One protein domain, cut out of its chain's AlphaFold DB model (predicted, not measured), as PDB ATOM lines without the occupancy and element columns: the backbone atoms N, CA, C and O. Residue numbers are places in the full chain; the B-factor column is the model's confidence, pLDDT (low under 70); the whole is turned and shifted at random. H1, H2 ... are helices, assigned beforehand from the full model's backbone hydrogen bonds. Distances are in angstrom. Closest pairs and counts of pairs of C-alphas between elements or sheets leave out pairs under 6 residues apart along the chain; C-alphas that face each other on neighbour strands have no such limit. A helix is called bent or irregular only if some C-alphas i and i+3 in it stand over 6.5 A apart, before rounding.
ATOM      1  N   LYS A   9     169.240 198.773 194.478       91.00
ATOM      2  CA  LYS A   9     169.376 198.507 195.922       91.00
ATOM      3  C   LYS A   9     169.864 199.737 196.691       91.00
ATOM      4  O   LYS A   9     169.551 199.889 197.865       91.00
ATOM      5  N   TRP A  10     170.564 200.640 196.008       92.00
ATOM      6  CA  TRP A  10     171.150 201.851 196.574       92.00
ATOM      7  C   TRP A  10     170.270 203.098 196.411       92.00
ATOM      8  O   TRP A  10     170.607 204.152 196.939       92.00
ATOM      9  N   ASN A  11     169.120 203.004 195.731       89.81
ATOM     10  CA  ASN A  11     168.253 204.162 195.461       89.81
ATOM     11  C   ASN A  11     167.725 204.849 196.733       89.81
ATOM     12  O   ASN A  11     167.438 206.044 196.704       89.81
ATOM     13  N   SER A  12     167.557 204.095 197.819       92.12
ATOM     14  CA  SER A  12     167.085 204.597 199.113       92.12
ATOM     15  C   SER A  12     168.197 204.707 200.156       92.12
ATOM     16  O   SER A  12     167.903 204.919 201.330       92.12
ATOM     17  N   PHE A  13     169.456 204.499 199.763       94.88
ATOM     18  CA  PHE A  13     170.577 204.553 200.689       94.88
ATOM     19  C   PHE A  13     170.907 206.008 201.039       94.88
ATOM     20  O   PHE A  13     171.081 206.849 200.156       94.88
ATOM     21  N   ASP A  14     171.001 206.312 202.334       95.94
ATOM     22  CA  ASP A  14     171.359 207.649 202.807       95.94
ATOM     23  C   ASP A  14     172.884 207.799 202.878       95.94
ATOM     24  O   ASP A  14     173.513 207.619 203.924       95.94
ATOM     25  N   PHE A  15     173.480 208.132 201.732       95.06
ATOM     26  CA  PHE A  15     174.921 208.364 201.615       95.06
ATOM     27  C   PHE A  15     175.412 209.474 202.550       95.06
ATOM     28  O   PHE A  15     176.496 209.359 203.116       95.06
ATOM     29  N   SER A  16     174.615 210.529 202.744       95.75
ATOM     30  CA  SER A  16     174.988 211.665 203.590       95.75
ATOM     31  C   SER A  16     175.106 211.245 205.052       95.75
ATOM     32  O   SER A  16     176.116 211.533 205.689       95.75
ATOM     33  N   SER A  17     174.104 210.532 205.569       97.19
ATOM     34  CA  SER A  17     174.124 209.997 206.935       97.19
ATOM     35  C   SER A  17     175.214 208.945 207.127       97.19
ATOM     36  O   SER A  17     175.853 208.909 208.175       97.19
ATOM     37  N   TYR A  18     175.476 208.111 206.119       97.81
ATOM     38  CA  TYR A  18     176.575 207.149 206.183       97.81
ATOM     39  C   TYR A  18     177.933 207.860 206.281       97.81
ATOM     40  O   TYR A  18     178.712 207.589 207.192       97.81
ATOM     41  N   PHE A  19     178.210 208.821 205.394       97.88
ATOM     42  CA  PHE A  19     179.502 209.510 205.341       97.88
ATOM     43  C   PHE A  19     179.836 210.324 206.593       97.88
ATOM     44  O   PHE A  19     181.018 210.483 206.893       97.88
ATOM     45  N   THR A  20     178.845 210.823 207.338       97.19
ATOM     46  CA  THR A  20     179.096 211.518 208.614       97.19
ATOM     47  C   THR A  20     179.501 210.574 209.744       97.19
ATOM     48  O   THR A  20     180.086 211.030 210.724       97.19
ATOM     49  N   GLN A  21     179.212 209.278 209.611       97.62
ATOM     50  CA  GLN A  21     179.518 208.252 210.610       97.62
ATOM     51  C   GLN A  21     180.840 207.525 210.340       97.62
ATOM     52  O   GLN A  21     181.352 206.871 211.245       97.62
ATOM     53  N   VAL A  22     181.405 207.643 209.132       98.44
ATOM     54  CA  VAL A  22     182.666 206.977 208.772       98.44
ATOM     55  C   VAL A  22     183.807 207.478 209.654       98.44
ATOM     56  O   VAL A  22     184.134 208.670 209.680       98.44
ATOM     57  N   THR A  23     184.449 206.547 210.351       98.44
ATOM     58  CA  THR A  23     185.593 206.832 211.216       98.44
ATOM     59  C   THR A  23     186.915 206.707 210.461       98.44
ATOM     60  O   THR A  23     187.004 206.132 209.376       98.44
ATOM     61  N   GLU A  24     187.988 207.244 211.044       98.31
ATOM     62  CA  GLU A  24     189.344 207.031 210.524       98.31
ATOM     63  C   GLU A  24     189.728 205.541 210.531       98.31
ATOM     64  O   GLU A  24     190.388 205.070 209.604       98.31
ATOM     65  N   GLU A  25     189.272 204.779 211.530       98.38
ATOM     66  CA  GLU A  25     189.520 203.339 211.596       98.38
ATOM     67  C   GLU A  25     188.873 202.602 210.420       98.38
ATOM     68  O   GLU A  25     189.557 201.817 209.763       98.38
ATOM     69  N   ASP A  26     187.618 202.915 210.085       98.31
ATOM     70  CA  ASP A  26     186.914 202.319 208.941       98.31
ATOM     71  C   ASP A  26     187.692 202.514 207.636       98.31
ATOM     72  O   ASP A  26     187.914 201.560 206.886       98.31
ATOM     73  N   VAL A  27     188.183 203.734 207.390       98.50
ATOM     74  CA  VAL A  27     189.002 204.049 206.209       98.50
ATOM     75  C   VAL A  27     190.294 203.236 206.212       98.50
ATOM     76  O   VAL A  27     190.645 202.618 205.204       98.50
ATOM     77  N   LEU A  28     191.020 203.217 207.331       98.25
ATOM     78  CA  LEU A  28     192.296 202.505 207.429       98.25
ATOM     79  C   LEU A  28     192.127 200.988 207.276       98.25
ATOM     80  O   LEU A  28     193.018 200.342 206.717       98.25
ATOM     81  N   GLN A  29     191.011 200.420 207.739       98.06
ATOM     82  CA  GLN A  29     190.669 199.018 207.506       98.06
ATOM     83  C   GLN A  29     190.354 198.770 206.029       98.06
ATOM     84  O   GLN A  29     190.905 197.835 205.446       98.06
ATOM     85  N   SER A  30     189.551 199.628 205.392       98.31
ATOM     86  CA  SER A  30     189.237 199.512 203.963       98.31
ATOM     87  C   SER A  30     190.494 199.584 203.087       98.31
ATOM     88  O   SER A  30     190.652 198.745 202.207       98.31
ATOM     89  N   ILE A  31     191.450 200.483 203.362       98.00
ATOM     90  CA  ILE A  31     192.719 200.581 202.600       98.00
ATOM     91  C   ILE A  31     193.518 199.264 202.622       98.00
ATOM     92  O   ILE A  31     194.154 198.902 201.631       98.00
ATOM     93  N   LYS A  32     193.516 198.549 203.753       96.44
ATOM     94  CA  LYS A  32     194.326 197.334 203.950       96.44
ATOM     95  C   LYS A  32     193.693 196.072 203.373       96.44
ATOM     96  O   LYS A  32     194.379 195.059 203.263       96.44
ATOM     97  N   LYS A  33     192.404 196.101 203.032       96.38
ATOM     98  CA  LYS A  33     191.710 194.927 202.501       96.38
ATOM     99  C   LYS A  33     192.238 194.548 201.117       96.38
ATOM    100  O   LYS A  33     192.580 195.392 200.288       96.38
ATOM    101  N   GLU A  34     192.278 193.245 200.859       92.56
ATOM    102  CA  GLU A  34     192.571 192.705 199.527       92.56
ATOM    103  C   GLU A  34     191.340 192.752 198.622       92.56
ATOM    104  O   GLU A  34     191.435 193.137 197.461       92.56
ATOM    105  N   LYS A  35     190.169 192.408 199.173       95.00
ATOM    106  CA  LYS A  35     188.882 192.459 198.481       95.00
ATOM    107  C   LYS A  35     187.965 193.460 199.174       95.00
ATOM    108  O   LYS A  35     187.602 193.271 200.334       95.00
ATOM    109  N   LEU A  36     187.614 194.518 198.453       96.38
ATOM    110  CA  LEU A  36     186.745 195.588 198.935       96.38
ATOM    111  C   LEU A  36     185.274 195.209 198.738       96.38
ATOM    112  O   LEU A  36     184.910 194.629 197.715       96.38
ATOM    113  N   SER A  37     184.445 195.553 199.719       96.44
ATOM    114  CA  SER A  37     182.988 195.589 199.578       96.44
ATOM    115  C   SER A  37     182.508 196.970 199.124       96.44
ATOM    116  O   SER A  37     183.271 197.938 199.090       96.44
ATOM    117  N   GLU A  38     181.218 197.093 198.831       94.81
ATOM    118  CA  GLU A  38     180.574 198.366 198.500       94.81
ATOM    119  C   GLU A  38     180.676 199.365 199.665       94.81
ATOM    120  O   GLU A  38     180.917 200.549 199.447       94.81
ATOM    121  N   TYR A  39     180.595 198.893 200.913       97.19
ATOM    122  CA  TYR A  39     180.796 199.728 202.103       97.19
ATOM    123  C   TYR A  39     182.245 200.192 202.259       97.19
ATOM    124  O   TYR A  39     182.487 201.317 202.684       97.19
ATOM    125  N   ASP A  40     183.216 199.364 201.864       98.19
ATOM    126  CA  ASP A  40     184.617 199.788 201.856       98.19
ATOM    127  C   ASP A  40     184.854 200.889 200.821       98.19
ATOM    128  O   ASP A  40     185.548 201.863 201.107       98.19
ATOM    129  N   LEU A  41     184.229 200.788 199.643       96.69
ATOM    130  CA  LEU A  41     184.239 201.874 198.664       96.69
ATOM    131  C   LEU A  41     183.633 203.155 199.257       96.69
ATOM    132  O   LEU A  41     184.227 204.223 199.122       96.69
ATOM    133  N   LEU A  42     182.497 203.062 199.952       97.62
ATOM    134  CA  LEU A  42     181.887 204.218 200.618       97.62
ATOM    135  C   LEU A  42     182.804 204.833 201.678       97.62
ATOM    136  O   LEU A  42     182.929 206.055 201.738       97.62
ATOM    137  N   ASN A  43     183.493 204.014 202.470       98.50
ATOM    138  CA  ASN A  43     184.468 204.507 203.441       98.50
ATOM    139  C   ASN A  43     185.585 205.291 202.740       98.50
ATOM    140  O   ASN A  43     185.909 206.401 203.159       98.50
ATOM    141  N   LEU A  44     186.123 204.754 201.641       98.12
ATOM    142  CA  LEU A  44     187.200 205.368 200.854       98.12
ATOM    143  C   LEU A  44     186.765 206.628 200.082       98.12
ATOM    144  O   LEU A  44     187.611 207.458 199.762       98.12
ATOM    145  N   LEU A  45     185.472 206.791 199.799       97.38
ATOM    146  CA  LEU A  45     184.905 207.997 199.175       97.38
ATOM    147  C   LEU A  45     184.431 209.047 200.192       97.38
ATOM    148  O   LEU A  45     184.058 210.155 199.805       97.38
ATOM    149  N   SER A  46     184.427 208.717 201.484       98.06
ATOM    150  CA  SER A  46     183.944 209.612 202.536       98.06
ATOM    151  C   SER A  46     184.845 210.847 202.719       98.06
ATOM    152  O   SER A  46     186.050 210.797 202.451       98.06
ATOM    153  N   PRO A  47     184.323 211.956 203.283       97.94
ATOM    154  CA  PRO A  47     185.147 213.107 203.649       97.94
ATOM    155  C   PRO A  47     186.299 212.754 204.601       97.94
ATOM    156  O   PRO A  47     187.361 213.368 204.522       97.94
ATOM    157  N   MET A  48     186.129 211.749 205.471       98.00
ATOM    158  CA  MET A  48     187.187 211.287 206.376       98.00
ATOM    159  C   MET A  48     188.399 210.742 205.607       98.00
ATOM    160  O   MET A  48     189.541 211.014 205.983       98.00
ATOM    161  N   ALA A  49     188.168 210.047 204.490       97.94
ATOM    162  CA  ALA A  49     189.232 209.459 203.680       97.94
ATOM    163  C   ALA A  49     190.162 210.493 203.030       97.94
ATOM    164  O   ALA A  49     191.315 210.177 202.733       97.94
ATOM    165  N   THR A  50     189.731 211.753 202.903       97.81
ATOM    166  CA  THR A  50     190.581 212.839 202.379       97.81
ATOM    167  C   THR A  50     191.863 213.054 203.198       97.81
ATOM    168  O   THR A  50     192.875 213.500 202.661       97.81
ATOM    169  N   LYS A  51     191.880 212.659 204.481       98.19
ATOM    170  CA  LYS A  51     193.080 212.684 205.339       98.19
ATOM    171  C   LYS A  51     194.118 211.615 204.982       98.19
ATOM    172  O   LYS A  51     195.241 211.643 205.487       98.19
ATOM    173  N   HIS A  52     193.753 210.650 204.143       98.12
ATOM    174  CA  HIS A  52     194.559 209.476 203.817       98.12
ATOM    175  C   HIS A  52     194.758 209.284 202.313       98.12
ATOM    176  O   HIS A  52     195.137 208.190 201.897       98.12
ATOM    177  N   LEU A  53     194.578 210.343 201.511       98.19
ATOM    178  CA  LEU A  53     194.763 210.297 200.056       98.19
ATOM    179  C   LEU A  53     196.115 209.704 199.657       98.19
ATOM    180  O   LEU A  53     196.155 208.853 198.780       98.19
ATOM    181  N   GLU A  54     197.198 210.069 200.346       98.38
ATOM    182  CA  GLU A  54     198.525 209.510 200.059       98.38
ATOM    183  C   GLU A  54     198.576 207.996 200.312       98.38
ATOM    184  O   GLU A  54     199.052 207.240 199.474       98.38
ATOM    185  N   LYS A  55     198.013 207.511 201.427       98.25
ATOM    186  CA  LYS A  55     197.969 206.066 201.718       98.25
ATOM    187  C   LYS A  55     197.139 205.310 200.677       98.25
ATOM    188  O   LYS A  55     197.513 204.210 200.278       98.25
ATOM    189  N   MET A  56     196.026 205.897 200.237       98.12
ATOM    190  CA  MET A  56     195.189 205.340 199.174       98.12
ATOM    191  C   MET A  56     195.923 205.326 197.832       98.12
ATOM    192  O   MET A  56     195.873 204.322 197.125       98.12
ATOM    193  N   ALA A  57     196.635 206.404 197.499       98.19
ATOM    194  CA  ALA A  57     197.421 206.520 196.278       98.19
ATOM    195  C   ALA A  57     198.555 205.488 196.240       98.19
ATOM    196  O   ALA A  57     198.698 204.796 195.235       98.19
ATOM    197  N   GLN A  58     199.290 205.310 197.342       98.31
ATOM    198  CA  GLN A  58     200.323 204.275 197.456       98.31
ATOM    199  C   GLN A  58     199.727 202.871 197.319       98.31
ATOM    200  O   GLN A  58     200.214 202.069 196.530       98.31
ATOM    201  N   ARG A  59     198.596 202.587 197.979       96.88
ATOM    202  CA  ARG A  59     197.914 201.294 197.823       96.88
ATOM    203  C   ARG A  59     197.469 201.039 196.379       96.88
ATOM    204  O   ARG A  59     197.640 199.931 195.875       96.88
ATOM    205  N   ALA A  60     196.899 202.043 195.715       96.81
ATOM    206  CA  ALA A  60     196.508 201.948 194.313       96.81
ATOM    207  C   ALA A  60     197.730 201.758 193.397       96.81
ATOM    208  O   ALA A  60     197.663 200.980 192.446       96.81
ATOM    209  N   HIS A  61     198.849 202.418 193.705       97.19
ATOM    210  CA  HIS A  61     200.115 202.252 192.999       97.19
ATOM    211  C   HIS A  61     200.665 200.830 193.144       97.19
ATOM    212  O   HIS A  61     200.978 200.206 192.133       97.19
ATOM    213  N   ASP A  62     200.696 200.283 194.359       96.75
ATOM    214  CA  ASP A  62     201.145 198.913 194.623       96.75
ATOM    215  C   ASP A  62     200.294 197.890 193.862       96.75
ATOM    216  O   ASP A  62     200.828 196.991 193.213       96.75
ATOM    217  N   LEU A  63     198.967 198.061 193.868       95.81
ATOM    218  CA  LEU A  63     198.051 197.226 193.085       95.81
ATOM    219  C   LEU A  63     198.306 197.371 191.579       95.81
ATOM    220  O   LEU A  63     198.357 196.372 190.860       95.81
ATOM    221  N   LYS A  64     198.517 198.598 191.088       96.56
ATOM    222  CA  LYS A  64     198.855 198.844 189.680       96.56
ATOM    223  C   LYS A  64     200.146 198.127 189.298       96.56
ATOM    224  O   LYS A  64     200.182 197.489 188.250       96.56
ATOM    225  N   LEU A  65     201.189 198.211 190.122       97.19
ATOM    226  CA  LEU A  65     202.459 197.524 189.888       97.19
ATOM    227  C   LEU A  65     202.299 196.003 189.927       97.19
ATOM    228  O   LEU A  65     202.848 195.316 189.069       97.19
ATOM    229  N   GLN A  66     201.522 195.481 190.874       95.94
ATOM    230  CA  GLN A  66     201.255 194.050 190.998       95.94
ATOM    231  C   GLN A  66     200.548 193.482 189.759       95.94
ATOM    232  O   GLN A  66     200.898 192.395 189.305       95.94
ATOM    233  N   HIS A  67     199.560 194.197 189.214       95.00
ATOM    234  CA  HIS A  67     198.746 193.706 188.098       95.00
ATOM    235  C   HIS A  67     199.295 194.074 186.714       95.00
ATOM    236  O   HIS A  67     199.174 193.285 185.782       95.00
ATOM    237  N   PHE A  68     199.895 195.256 186.569       95.94
ATOM    238  CA  PHE A  68     200.273 195.830 185.270       95.94
ATOM    239  C   PHE A  68     201.759 196.209 185.178       95.94
ATOM    240  O   PHE A  68     202.222 196.684 184.138       95.94
ATOM    241  N   GLY A  69     202.526 196.039 186.258       96.69
ATOM    242  CA  GLY A  69     203.925 196.449 186.320       96.69
ATOM    243  C   GLY A  69     204.109 197.936 186.020       96.69
ATOM    244  O   GLY A  69     203.258 198.779 186.312       96.69
TER     245      GLY A  69
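What this domain is: This is residues 9 to 69 of the 218 residues of the protein "Radical SAM core domain-containing protein" of Fusobacterium necrophorum subsp. funduliforme B35 (UniProt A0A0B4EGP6). H2 and H3 cross steeply in the middle, with short H1 towards one end and long, kinked H4 starting beside H2 and running out to the other; residues 9 to 14 stick out. The printed part has 61 residues with four named helices, H1 to H4 in order, and no named strand: all helix. It is flat, 40 by 26 by 14 A, and only just compact, close to loose, with a radius of gyration of the C-alphas of 12.6 A.

Where its parts are: H1, residues 15 to 21, begins at C-alpha 15 (174.921, 208.364, 201.615). H2 is residues 24 to 32 and H3 residues 38 to 45. H4, residues 47 to 68, 29.4 A long, ends at C-alpha 68 (200.273, 195.830, 185.270); it is irregular, C-alphas 51 and 54 being 8.2 A apart, with a 66 degrees kink near residue 54.

How they stand to each other: H2 touches H3, closest C-alphas Ser 30 and Asp 40, 5.1 A. H2 touches H4, closest C-alphas Val 27 and Ala 49, 6.0 A. H1 and H2 are apart. O i to N i+4 pairs are within hydrogen-bond range throughout H2 and H3, 2 of 3 in H1, 14 of 18 in H4.

The domain as a whole: The farthest C-alphas, Ser 12 and Gly 69, are 39.8 A apart. The printed part has no cut; no printed residue is under 70 in pLDDT.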